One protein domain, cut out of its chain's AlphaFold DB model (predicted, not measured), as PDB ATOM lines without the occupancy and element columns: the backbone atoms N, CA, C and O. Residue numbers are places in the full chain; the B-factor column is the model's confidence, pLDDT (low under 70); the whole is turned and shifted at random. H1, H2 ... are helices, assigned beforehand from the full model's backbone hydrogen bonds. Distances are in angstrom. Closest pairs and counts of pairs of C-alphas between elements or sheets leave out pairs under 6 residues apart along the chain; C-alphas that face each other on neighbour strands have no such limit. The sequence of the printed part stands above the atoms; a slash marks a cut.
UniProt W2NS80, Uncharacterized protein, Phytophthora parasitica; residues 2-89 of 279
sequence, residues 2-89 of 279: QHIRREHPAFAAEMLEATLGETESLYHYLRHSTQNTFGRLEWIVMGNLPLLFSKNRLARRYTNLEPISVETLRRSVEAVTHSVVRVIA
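Overview. This is residues 2 to 89 of the 279 residues of an uncharacterized protein of Phytophthora parasitica (UniProt W2NS80). Two long helices, H3 and H6, cross at nearly a right angle, with the short helices H4 and H5 following H3 at one end of the model; at the other end, the short helices H1 and H2 make a corner set apart from this group, reached through the winding stretch of residues 18 to 31. The assembly is loosely formed, and residues 2 to 10, residues 56 to 62 and residues 81 to 89 stick out. The printed part has 88 residues with six named helices, H1 to H6 in order along the chain, and no named strand; the class is all helix. The whole is loose, with a radius of gyration of the C-alphas of 15.2 A and spans of 40 by 38 by 21 A.

Along the chain. H1 covers residues 2 to 7 and begins at C-alpha 2, (-0.149, 14.044, -26.187). H2 covers residues 11 to 17. H3 covers residues 32 to 45, 19.9 A from first to last C-alpha, and begins at C-alpha 32, (-15.244, 14.511, -42.362). H4 covers residues 51 to 55, and H5 residues 57 to 62. H6, the longest, covers residues 70 to 89, 28.2 A from first to last C-alpha, and ends at C-alpha 89, (-12.703, 33.600, -18.246).

Arrangement. H1 and H2 only just touch, with 3 pairs of C-alphas within 8 A, and touch only at the corner by their link; their closest C-alphas, those of Arg 5 and Phe 11, are 6.3 A apart. Their lines are about perpendicular, at 88 degrees. H2 and H3 are apart. H3 only just touches H4, with 3 pairs of C-alphas within 8 A, through residues 40 to 44 of H3 alone; the closest C-alphas are those of Ile 44 and Leu 51, 6.4 A apart. Residues 37 to 41 of H3 touch residues 73 to 77 of H6, with the C-alphas of Leu 41 and Val 77 closest at 7.1 A, and the two lines are about perpendicular at 74 degrees. H4 touches H6 through residues 70 to 73 of H6 alone, with the C-alphas of Leu 51 and Val 70 closest at 7.5 A. H4 and H5 are close but not clearly touching; the C-alphas of Phe 53 and Ala 59 are closest, at 7.1 A. H5 and H6 are apart. In H1, H3, H5 and H6 every O i to N i+4 pair is within hydrogen-bond range; in H2 2 of 3 are, and in H4 0 of 1, beside 1 of 2 O i to N i+3 pairs.

Size, cuts and confidence. The two C-alphas farthest apart, those of Ala 13 and Arg 57, are 41.2 A apart. The printed part has no cut. The link from H2 to H3, 14 residues, is long. The mean pLDDT of the printed part is 72.8, and residues 2 to 8 and 10 to 30 are under 70.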
ATOM      1  N   GLN A   2      -0.091  13.871 -27.656       45.22
ATOM      2  CA  GLN A   2      -0.149  14.044 -26.187       45.22
ATOM      3  C   GLN A   2      -1.249  15.011 -25.711       45.22
ATOM      4  O   GLN A   2      -1.949  14.682 -24.761       45.22
ATOM      5  N   HIS A   3      -1.462  16.145 -26.394       52.69
ATOM      6  CA  HIS A   3      -2.541  17.082 -26.038       52.69
ATOM      7  C   HIS A   3      -3.939  16.453 -26.187       52.69
ATOM      8  O   HIS A   3      -4.782  16.634 -25.320       52.69
ATOM      9  N   ILE A   4      -4.146  15.614 -27.214       50.75
ATOM     10  CA  ILE A   4      -5.416  14.903 -27.456       50.75
ATOM     11  C   ILE A   4      -5.749  13.962 -26.294       50.75
ATOM     12  O   ILE A   4      -6.868  13.966 -25.802       50.75
ATOM     13  N   ARG A   5      -4.767  13.196 -25.802       54.97
ATOM     14  CA  ARG A   5      -4.969  12.297 -24.652       54.97
ATOM     15  C   ARG A   5      -5.196  13.042 -23.336       54.97
ATOM     16  O   ARG A   5      -5.819  12.486 -22.440       54.97
ATOM     17  N   ARG A   6      -4.671  14.266 -23.207       61.31
ATOM     18  CA  ARG A   6      -4.845  15.108 -22.016       61.31
ATOM     19  C   ARG A   6      -6.233  15.745 -21.971       61.31
ATOM     20  O   ARG A   6      -6.826  15.810 -20.905       61.31
ATOM     21  N   GLU A   7      -6.728  16.211 -23.115       61.06
ATOM     22  CA  GLU A   7      -7.972  16.993 -23.198       61.06
ATOM     23  C   GLU A   7      -9.199  16.149 -23.565       61.06
ATOM     24  O   GLU A   7     -10.326  16.552 -23.293       61.06
ATOM     25  N   HIS A   8      -8.990  14.936 -24.084       59.09
ATOM     26  CA  HIS A   8     -10.043  13.958 -24.351       59.09
ATOM     27  C   HIS A   8      -9.720  12.625 -23.651       59.09
ATOM     28  O   HIS A   8      -9.165  11.715 -24.268       59.09
ATOM     29  N   PRO A   9     -10.065  12.467 -22.358       70.06
ATOM     30  CA  PRO A   9      -9.740  11.263 -21.583       70.06
ATOM     31  C   PRO A   9     -10.378   9.982 -22.143       70.06
ATOM     32  O   PRO A   9      -9.816   8.898 -22.012       70.06
ATOM     33  N   ALA A  10     -11.532  10.114 -22.805       65.81
ATOM     34  CA  ALA A  10     -12.259   9.019 -23.450       65.81
ATOM     35  C   ALA A  10     -11.666   8.589 -24.808       65.81
ATOM     36  O   ALA A  10     -12.096   7.586 -25.375       65.81
ATOM     37  N   PHE A  11     -10.639   9.291 -25.305       61.78
ATOM     38  CA  PHE A  11     -10.028   9.082 -26.622       61.78
ATOM     39  C   PHE A  11      -9.680   7.617 -26.924       61.78
ATOM     40  O   PHE A  11      -9.887   7.145 -28.037       61.78
ATOM     41  N   ALA A  12      -9.146   6.884 -25.943       62.19
ATOM     42  CA  ALA A  12      -8.747   5.491 -26.145       62.19
ATOM     43  C   ALA A  12      -9.943   4.539 -26.324       62.19
ATOM     44  O   ALA A  12      -9.818   3.551 -27.044       62.19
ATOM     45  N   ALA A  13     -11.081   4.838 -25.689       68.94
ATOM     46  CA  ALA A  13     -12.309   4.055 -25.802       68.94
ATOM     47  C   ALA A  13     -13.048   4.374 -27.111       68.94
ATOM     48  O   ALA A  13     -13.404   3.460 -27.847       68.94
ATOM     49  N   GLU A  14     -13.162   5.658 -27.465       65.19
ATOM     50  CA  GLU A  14     -13.759   6.099 -28.738       65.19
ATOM     51  C   GLU A  14     -12.979   5.571 -29.958       65.19
ATOM     52  O   GLU A  14     -13.571   5.201 -30.970       65.19
ATOM     53  N   MET A  15     -11.650   5.460 -29.853       61.12
ATOM     54  CA  MET A  15     -10.790   4.877 -30.892       61.12
ATOM     55  C   MET A  15     -11.039   3.376 -31.117       61.12
ATOM     56  O   MET A  15     -10.806   2.889 -32.220       61.12
ATOM     57  N   LEU A  16     -11.475   2.641 -30.090       65.00
ATOM     58  CA  LEU A  16     -11.793   1.211 -30.187       65.00
ATOM     59  C   LEU A  16     -13.200   0.961 -30.752       65.00
ATOM     60  O   LEU A  16     -13.415  -0.077 -31.373       65.00
ATOM     61  N   GLU A  17     -14.135   1.894 -30.556       65.00
ATOM     62  CA  GLU A  17     -15.513   1.800 -31.065       65.00
ATOM     63  C   GLU A  17     -15.682   2.328 -32.501       65.00
ATOM     64  O   GLU A  17     -16.636   1.956 -33.187       65.00
ATOM     65  N   ALA A  18     -14.770   3.177 -32.987       58.72
ATOM     66  CA  ALA A  18     -14.860   3.766 -34.322       58.72
ATOM     67  C   ALA A  18     -14.621   2.726 -35.439       58.72
ATOM     68  O   ALA A  18     -13.493   2.318 -35.720       58.72
ATOM     69  N   THR A  19     -15.693   2.316 -36.122       55.69
ATOM     70  CA  THR A  19     -15.623   1.433 -37.299       55.69
ATOM     71  C   THR A  19     -15.198   2.217 -38.546       55.69
ATOM     72  O   THR A  19     -15.743   3.281 -38.832       55.69
ATOM     73  N   LEU A  20     -14.294   1.648 -39.356       51.16
ATOM     74  CA  LEU A  20     -13.705   2.246 -40.572       51.16
ATOM     75  C   LEU A  20     -14.724   2.752 -41.626       51.16
ATOM     76  O   LEU A  20     -14.338   3.449 -42.559       51.16
ATOM     77  N   GLY A  21     -16.004   2.380 -41.510       50.50
ATOM     78  CA  GLY A  21     -17.059   2.677 -42.484       50.50
ATOM     79  C   GLY A  21     -17.788   4.014 -42.308       50.50
ATOM     80  O   GLY A  21     -18.458   4.440 -43.242       50.50
ATOM     81  N   GLU A  22     -17.678   4.693 -41.160       51.25
ATOM     82  CA  GLU A  22     -18.425   5.947 -40.915       51.25
ATOM     83  C   GLU A  22     -17.610   7.219 -41.173       51.25
ATOM     84  O   GLU A  22     -18.141   8.331 -41.127       51.25
ATOM     85  N   THR A  23     -16.301   7.097 -41.388       50.50
ATOM     86  CA  THR A  23     -15.400   8.244 -41.275       50.50
ATOM     87  C   THR A  23     -14.371   8.237 -42.398       50.50
ATOM     88  O   THR A  23     -13.248   7.766 -42.240       50.50
ATOM     89  N   GLU A  24     -14.758   8.797 -43.547       54.41
ATOM     90  CA  GLU A  24     -13.880   9.147 -44.680       54.41
ATOM     91  C   GLU A  24     -12.935  10.317 -44.319       54.41
ATOM     92  O   GLU A  24     -12.860  11.338 -44.993       54.41
ATOM     93  N   SER A  25     -12.251  10.217 -43.184       53.09
ATOM     94  CA  SER A  25     -11.363  11.225 -42.609       53.09
ATOM     95  C   SER A  25      -9.986  10.611 -42.405       53.09
ATOM     96  O   SER A  25      -9.871   9.428 -42.084       53.09
ATOM     97  N   LEU A  26      -8.929  11.420 -42.531       52.56
ATOM     98  CA  LEU A  26      -7.555  10.991 -42.204       52.56
ATOM     99  C   LEU A  26      -7.414  10.561 -40.734       52.56
ATOM    100  O   LEU A  26      -6.477   9.851 -40.375       52.56
ATOM    101  N   TYR A  27      -8.360  10.983 -39.896       55.44
ATOM    102  CA  TYR A  27      -8.535  10.530 -38.531       55.44
ATOM    103  C   TYR A  27      -9.868   9.782 -38.453       55.44
ATOM    104  O   TYR A  27     -10.922  10.415 -38.434       55.44
ATOM    105  N   HIS A  28      -9.835   8.448 -38.371       57.09
ATOM    106  CA  HIS A  28     -11.028   7.580 -38.366       57.09
ATOM    107  C   HIS A  28     -12.063   7.873 -37.258       57.09
ATOM    108  O   HIS A  28     -13.135   7.294 -37.269       57.09
ATOM    109  N   TYR A  29     -11.771   8.765 -36.311       66.06
ATOM    110  CA  TYR A  29     -12.679   9.193 -35.241       66.06
ATOM    111  C   TYR A  29     -13.263  10.604 -35.456       66.06
ATOM    112  O   TYR A  29     -14.187  11.011 -34.755       66.06
ATOM    113  N   LEU A  30     -12.742  11.386 -36.407       65.50
ATOM    114  CA  LEU A  30     -13.243  12.729 -36.704       65.50
ATOM    115  C   LEU A  30     -14.137  12.694 -37.929       65.50
ATOM    116  O   LEU A  30     -13.647  12.452 -39.026       65.50
ATOM    117  N   ARG A  31     -15.420  13.040 -37.773       77.06
ATOM    118  CA  ARG A  31     -16.323  13.230 -38.917       77.06
ATOM    119  C   ARG A  31     -15.682  14.139 -39.967       77.06
ATOM    120  O   ARG A  31     -15.170  15.211 -39.633       77.06
ATOM    121  N   HIS A  32     -15.783  13.744 -41.235       76.94
ATOM    122  CA  HIS A  32     -15.244  14.511 -42.362       76.94
ATOM    123  C   HIS A  32     -15.749  15.966 -42.362       76.94
ATOM    124  O   HIS A  32     -14.980  16.903 -42.563       76.94
ATOM    125  N   SER A  33     -17.020  16.185 -42.005       80.69
ATOM    126  CA  SER A  33     -17.609  17.525 -41.869       80.69
ATOM    127  C   SER A  33     -16.941  18.390 -40.789       80.69
ATOM    128  O   SER A  33     -16.779  19.599 -40.982       80.69
ATOM    129  N   THR A  34     -16.507  17.787 -39.679       82.75
ATOM    130  CA  THR A  34     -15.761  18.466 -38.610       82.75
ATOM    131  C   THR A  34     -14.371  18.851 -39.095       82.75
ATOM    132  O   THR A  34     -13.966  20.000 -38.931       82.75
ATOM    133  N   GLN A  35     -13.666  17.927 -39.757       83.50
ATOM    134  CA  GLN A  35     -12.340  18.195 -40.314       83.50
ATOM    135  C   GLN A  35     -12.395  19.288 -41.391       83.50
ATOM    136  O   GLN A  35     -11.568  20.202 -41.396       83.50
ATOM    137  N   ASN A  36     -13.418  19.252 -42.245       88.00
ATOM    138  CA  ASN A  36     -13.647  20.268 -43.262       88.00
ATOM    139  C   ASN A  36     -13.902  21.653 -42.644       88.00
ATOM    140  O   ASN A  36     -13.312  22.647 -43.064       88.00
ATOM    141  N   THR A  37     -14.742  21.723 -41.608       87.62
ATOM    142  CA  THR A  37     -15.027  22.976 -40.891       87.62
ATOM    143  C   THR A  37     -13.779  23.526 -40.200       87.62
ATOM    144  O   THR A  37     -13.497  24.719 -40.308       87.62
ATOM    145  N   PHE A  38     -12.997  22.664 -39.546       87.88
ATOM    146  CA  PHE A  38     -11.743  23.049 -38.904       87.88
ATOM    147  C   PHE A  38     -10.729  23.604 -39.912       87.88
ATOM    148  O   PHE A  38     -10.227  24.705 -39.711       87.88
ATOM    149  N   GLY A  39     -10.496  22.913 -41.035       88.00
ATOM    150  CA  GLY A  39      -9.563  23.386 -42.067       88.00
ATOM    151  C   GLY A  39      -9.964  24.746 -42.649       88.00
ATOM    152  O   GLY A  39      -9.115  25.589 -42.935       88.00
ATOM    153  N   ARG A  40     -11.273  25.016 -42.762       87.44
ATOM    154  CA  ARG A  40     -11.778  26.341 -43.158       87.44
ATOM    155  C   ARG A  40     -11.483  27.403 -42.099       87.44
ATOM    156  O   ARG A  40     -11.066  28.497 -42.463       87.44
ATOM    157  N   LEU A  41     -11.702  27.102 -40.819       86.94
ATOM    158  CA  LEU A  41     -11.404  28.026 -39.722       86.94
ATOM    159  C   LEU A  41      -9.910  28.324 -39.617       86.94
ATOM    160  O   LEU A  41      -9.543  29.479 -39.445       86.94
ATOM    161  N   GLU A  42      -9.059  27.315 -39.784       85.50
ATOM    162  CA  GLU A  42      -7.607  27.470 -39.774       85.50
ATOM    163  C   GLU A  42      -7.150  28.472 -40.844       85.50
ATOM    164  O   GLU A  42      -6.405  29.402 -40.549       85.50
ATOM    165  N   TRP A  43      -7.675  28.372 -42.068       82.88
ATOM    166  CA  TRP A  43      -7.372  29.332 -43.135       82.88
ATOM    167  C   TRP A  43      -7.806  30.761 -42.812       82.88
ATOM    168  O   TRP A  43      -7.080  31.706 -43.108       82.88
ATOM    169  N   ILE A  44      -8.995  30.931 -42.232       80.50
ATOM    170  CA  ILE A  44      -9.528  32.257 -41.905       80.50
ATOM    171  C   ILE A  44      -8.766  32.875 -40.732       80.50
ATOM    172  O   ILE A  44      -8.312  34.010 -40.833       80.50
ATOM    173  N   VAL A  45      -8.628  32.132 -39.635       76.06
ATOM    174  CA  VAL A  45      -8.085  32.634 -38.370       76.06
ATOM    175  C   VAL A  45      -6.562  32.668 -38.415       76.06
ATOM    176  O   VAL A  45      -5.969  33.727 -38.236       76.06
ATOM    177  N   MET A  46      -5.919  31.535 -38.707       77.69
ATOM    178  CA  MET A  46      -4.453  31.432 -38.696       77.69
ATOM    179  C   MET A  46      -3.838  32.012 -39.970       77.69
ATOM    180  O   MET A  46      -2.768  32.611 -39.926       77.69
ATOM    181  N   GLY A  47      -4.525  31.865 -41.107       73.38
ATOM    182  CA  GLY A  47      -4.112  32.464 -42.379       73.38
ATOM    183  C   GLY A  47      -4.471  33.946 -42.526       73.38
ATOM    184  O   GLY A  47      -4.092  34.550 -43.528       73.38
ATOM    185  N   ASN A  48      -5.193  34.531 -41.558       75.88
ATOM    186  CA  ASN A  48      -5.688  35.911 -41.587       75.88
ATOM    187  C   ASN A  48      -6.391  36.271 -42.915       75.88
ATOM    188  O   ASN A  48      -6.136  37.309 -43.530       75.88
ATOM    189  N   LEU A  49      -7.247  35.367 -43.401       78.69
ATOM    190  CA  LEU A  49      -7.949  35.524 -44.673       78.69
ATOM    191  C   LEU A  49      -9.374  36.055 -44.457       78.69
ATOM    192  O   LEU A  49     -10.035  35.681 -43.487       78.69
ATOM    193  N   PRO A  50      -9.917  36.875 -45.380       71.44
ATOM    194  CA  PRO A  50     -11.291  37.360 -45.271       71.44
ATOM    195  C   PRO A  50     -12.299  36.208 -45.205       71.44
ATOM    196  O   PRO A  50     -12.153  35.230 -45.933       71.44
ATOM    197  N   LEU A  51     -13.407  36.350 -44.464       71.31
ATOM    198  CA  LEU A  51     -14.489  35.341 -44.436       71.31
ATOM    199  C   LEU A  51     -15.005  34.976 -45.843       71.31
ATOM    200  O   LEU A  51     -15.380  33.835 -46.124       71.31
ATOM    201  N   LEU A  52     -14.973  35.950 -46.759       75.69
ATOM    202  CA  LEU A  52     -15.328  35.799 -48.173       75.69
ATOM    203  C   LEU A  52     -14.336  34.945 -48.977       75.69
ATOM    204  O   LEU A  52     -14.687  34.499 -50.068       75.69
ATOM    205  N   PHE A  53     -13.140  34.664 -48.457       77.38
ATOM    206  CA  PHE A  53     -12.151  33.800 -49.101       77.38
ATOM    207  C   PHE A  53     -12.725  32.416 -49.412       77.38
ATOM    208  O   PHE A  53     -12.483  31.870 -50.485       77.38
ATOM    209  N   SER A  54     -13.606  31.901 -48.551       72.50
ATOM    210  CA  SER A  54     -14.320  30.640 -48.788       72.50
ATOM    211  C   SER A  54     -15.199  30.654 -50.052       72.50
ATOM    212  O   SER A  54     -15.485  29.598 -50.617       72.50
ATOM    213  N   LYS A  55     -15.605  31.836 -50.540       76.94
ATOM    214  CA  LYS A  55     -16.338  32.020 -51.807       76.94
ATOM    215  C   LYS A  55     -15.422  32.261 -53.016       76.94
ATOM    216  O   LYS A  55     -15.922  32.261 -54.142       76.94
ATOM    217  N   ASN A  56     -14.115  32.455 -52.826       83.00
ATOM    218  CA  ASN A  56     -13.181  32.704 -53.921       83.00
ATOM    219  C   ASN A  56     -13.136  31.495 -54.876       83.00
ATOM    220  O   ASN A  56     -12.886  30.360 -54.468       83.00
ATOM    221  N   ARG A  57     -13.373  31.745 -56.172       83.31
ATOM    222  CA  ARG A  57     -13.400  30.708 -57.216       83.31
ATOM    223  C   ARG A  57     -12.080  29.948 -57.343       83.31
ATOM    224  O   ARG A  57     -12.114  28.737 -57.531       83.31
ATOM    225  N   LEU A  58     -10.942  30.631 -57.226       84.75
ATOM    226  CA  LEU A  58      -9.626  29.992 -57.286       84.75
ATOM    227  C   LEU A  58      -9.379  29.150 -56.036       84.75
ATOM    228  O   LEU A  58      -9.003  27.989 -56.157       84.75
ATOM    229  N   ALA A  59      -9.695  29.680 -54.852       80.88
ATOM    230  CA  ALA A  59      -9.568  28.929 -53.603       80.88
ATOM    231  C   ALA A  59     -10.412  27.644 -53.624       80.88
ATOM    232  O   ALA A  59      -9.940  26.598 -53.199       80.88
ATOM    233  N   ARG A  60     -11.630  27.693 -54.187       82.06
ATOM    234  CA  ARG A  60     -12.485  26.508 -54.380       82.06
ATOM    235  C   ARG A  60     -11.942  25.513 -55.404       82.06
ATOM    236  O   ARG A  60     -12.226  24.333 -55.277       82.06
ATOM    237  N   ARG A  61     -11.213  25.978 -56.421       83.56
ATOM    238  CA  ARG A  61     -10.661  25.119 -57.479       83.56
ATOM    239  C   ARG A  61      -9.454  24.310 -57.006       83.56
ATOM    240  O   ARG A  61      -9.253  23.206 -57.494       83.56
ATOM    241  N   TYR A  62      -8.658  24.876 -56.105       85.75
ATOM    242  CA  TYR A  62      -7.382  24.298 -55.674       85.75
ATOM    243  C   TYR A  62      -7.404  23.742 -54.242       85.75
ATOM    244  O   TYR A  62      -6.362  23.351 -53.727       85.75
ATOM    245  N   THR A  63      -8.566  23.708 -53.585       85.75
ATOM    246  CA  THR A  63      -8.722  23.128 -52.244       85.75
ATOM    247  C   THR A  63      -9.366  21.750 -52.309       85.75
ATOM    248  O   THR A  63     -10.272  21.529 -53.107       85.75
ATOM    249  N   ASN A  64      -8.950  20.864 -51.405       85.94
ATOM    250  CA  ASN A  64      -9.628  19.591 -51.154       85.94
ATOM    251  C   ASN A  64     -10.768  19.729 -50.124       85.94
ATOM    252  O   ASN A  64     -11.453  18.756 -49.837       85.94
ATOM    253  N   LEU A  65     -10.973  20.926 -49.560       87.62
ATOM    254  CA  LEU A  65     -12.046  21.199 -48.606       87.62
ATOM    255  C   LEU A  65     -13.389  21.354 -49.328       87.62
ATOM    256  O   LEU A  65     -13.533  22.175 -50.244       87.62
ATOM    257  N   GLU A  66     -14.415  20.653 -48.858       85.44
ATOM    258  CA  GLU A  66     -15.773  20.784 -49.380       85.44
ATOM    259  C   GLU A  66     -16.313  22.212 -49.186       85.44
ATOM    260  O   GLU A  66     -15.973  22.896 -48.204       85.44
ATOM    261  N   PRO A  67     -17.145  22.721 -50.113       82.00
ATOM    262  CA  PRO A  67     -17.772  24.028 -49.965       82.00
ATOM    263  C   PRO A  67     -18.696  24.071 -48.742       82.00
ATOM    264  O   PRO A  67     -19.596  23.248 -48.613       82.00
ATOM    265  N   ILE A  68     -18.536  25.087 -47.893       82.62
ATOM    266  CA  ILE A  68     -19.480  25.397 -46.809       82.62
ATOM    267  C   ILE A  68     -20.159  26.742 -47.060       82.62
ATOM    268  O   ILE A  68     -19.609  27.625 -47.726       82.62
ATOM    269  N   SER A  69     -21.371  26.911 -46.531       79.62
ATOM    270  CA  SER A  69     -22.058  28.200 -46.600       79.62
ATOM    271  C   SER A  69     -21.366  29.229 -45.697       79.62
ATOM    272  O   SER A  69     -20.772  28.879 -44.676       79.62
ATOM    273  N   VAL A  70     -21.472  30.515 -46.045       78.81
ATOM    274  CA  VAL A  70     -20.955  31.604 -45.189       78.81
ATOM    275  C   VAL A  70     -21.643  31.600 -43.829       78.81
ATOM    276  O   VAL A  70     -20.999  31.876 -42.827       78.81
ATOM    277  N   GLU A  71     -22.922  31.237 -43.781       79.56
ATOM    278  CA  GLU A  71     -23.671  31.160 -42.530       79.56
ATOM    279  C   GLU A  71     -23.176  30.013 -41.636       79.56
ATOM    280  O   GLU A  71     -23.053  30.182 -40.426       79.56
ATOM    281  N   THR A  72     -22.812  28.871 -42.227       82.44
ATOM    282  CA  THR A  72     -22.166  27.765 -41.504       82.44
ATOM    283  C   THR A  72     -20.823  28.213 -40.935       82.44
ATOM    284  O   THR A  72     -20.590  28.052 -39.743       82.44
ATOM    285  N   LEU A  73     -19.977  28.843 -41.759       81.06
ATOM    286  CA  LEU A  73     -18.677  29.353 -41.322       81.06
ATOM    287  C   LEU A  73     -18.820  30.393 -40.201       81.06
ATOM    288  O   LEU A  73     -18.095  30.330 -39.215       81.06
ATOM    289  N   ARG A  74     -19.782  31.315 -40.325       80.75
ATOM    290  CA  ARG A  74     -20.079  32.332 -39.310       80.75
ATOM    291  C   ARG A  74     -20.431  31.692 -37.967       80.75
ATOM    292  O   ARG A  74     -19.850  32.074 -36.958       80.75
ATOM    293  N   ARG A  75     -21.329  30.698 -37.957       79.75
ATOM    294  CA  ARG A  75     -21.696  29.956 -36.735       79.75
ATOM    295  C   ARG A  75     -20.510  29.215 -36.130       79.75
ATOM    296  O   ARG A  75     -20.378  29.180 -34.913       79.75
ATOM    297  N   SER A  76     -19.643  28.641 -36.962       80.62
ATOM    298  CA  SER A  76     -18.431  27.973 -36.488       80.62
ATOM    299  C   SER A  76     -17.451  28.953 -35.839       80.62
ATOM    300  O   SER A  76     -16.941  28.657 -34.765       80.62
ATOM    301  N   VAL A  77     -17.233  30.131 -36.438       80.44
ATOM    302  CA  VAL A  77     -16.417  31.199 -35.830       80.44
ATOM    303  C   VAL A  77     -17.028  31.648 -34.502       80.44
ATOM    304  O   VAL A  77     -16.318  31.723 -33.510       80.44
ATOM    305  N   GLU A  78     -18.342  31.876 -34.451       78.00
ATOM    306  CA  GLU A  78     -19.063  32.268 -33.231       78.00
ATOM    307  C   GLU A  78     -18.914  31.227 -32.105       78.00
ATOM    308  O   GLU A  78     -18.590  31.580 -30.970       78.00
ATOM    309  N   ALA A  79     -19.056  29.937 -32.418       77.12
ATOM    310  CA  ALA A  79     -18.867  28.853 -31.454       77.12
ATOM    311  C   ALA A  79     -17.422  28.765 -30.925       77.12
ATOM    312  O   ALA A  79     -17.206  28.532 -29.731       77.12
ATOM    313  N   VAL A  80     -16.425  28.980 -31.793       79.12
ATOM    314  CA  VAL A  80     -15.015  29.051 -31.382       79.12
ATOM    315  C   VAL A  80     -14.778  30.270 -30.497       79.12
ATOM    316  O   VAL A  80     -14.169  30.123 -29.442       79.12
ATOM    317  N   THR A  81     -15.320  31.436 -30.852       77.19
ATOM    318  CA  THR A  81     -15.236  32.645 -30.023       77.19
ATOM    319  C   THR A  81     -15.797  32.396 -28.626       77.19
ATOM    320  O   THR A  81     -15.126  32.700 -27.647       77.19
ATOM    321  N   HIS A  82     -16.972  31.771 -28.502       74.00
ATOM    322  CA  HIS A  82     -17.528  31.404 -27.194       74.00
ATOM    323  C   HIS A  82     -16.622  30.455 -26.401       74.00
ATOM    324  O   HIS A  82     -16.471  30.612 -25.190       74.00
ATOM    325  N   SER A  83     -15.999  29.489 -27.078       73.94
ATOM    326  CA  SER A  83     -15.071  28.550 -26.440       73.94
ATOM    327  C   SER A  83     -13.814  29.260 -25.934       73.94
ATOM    328  O   SER A  83     -13.391  29.019 -24.807       73.94
ATOM    329  N   VAL A  84     -13.261  30.183 -26.725       74.62
ATOM    330  CA  VAL A  84     -12.105  31.013 -26.350       74.62
ATOM    331  C   VAL A  84     -12.447  31.932 -25.179       74.62
ATOM    332  O   VAL A  84     -11.684  31.997 -24.223       74.62
ATOM    333  N   VAL A  85     -13.612  32.588 -25.207       71.81
ATOM    334  CA  VAL A  85     -14.087  33.448 -24.108       71.81
ATOM    335  C   VAL A  85     -14.172  32.665 -22.804       71.81
ATOM    336  O   VAL A  85     -13.731  33.163 -21.774       71.81
ATOM    337  N   ARG A  86     -14.692  31.432 -22.840       71.88
ATOM    338  CA  ARG A  86     -14.758  30.573 -21.653       71.88
ATOM    339  C   ARG A  86     -13.365  30.252 -21.108       71.88
ATOM    340  O   ARG A  86     -13.153  30.403 -19.914       71.88
ATOM    341  N   VAL A  87     -12.425  29.869 -21.973       75.38
ATOM    342  CA  VAL A  87     -11.042  29.570 -21.561       75.38
ATOM    343  C   VAL A  87     -10.366  30.801 -20.955       75.38
ATOM    344  O   VAL A  87      -9.721  30.688 -19.921       75.38
ATOM    345  N   ILE A  88     -10.547  31.983 -21.551       73.62
ATOM    346  CA  ILE A  88     -10.021  33.237 -20.991       73.62
ATOM    347  C   ILE A  88     -10.669  33.534 -19.631       73.62
ATOM    348  O   ILE A  88      -9.972  33.929 -18.706       73.62
ATOM    349  N   ALA A  89     -11.982  33.336 -19.491       72.06
ATOM    350  CA  ALA A  89     -12.703  33.600 -18.246       72.06
ATOM    351  C   ALA A  89     -12.307  32.654 -17.099       72.06
ATOM    352  O   ALA A  89     -12.328  33.065 -15.946       72.06
TER     353      ALA A  89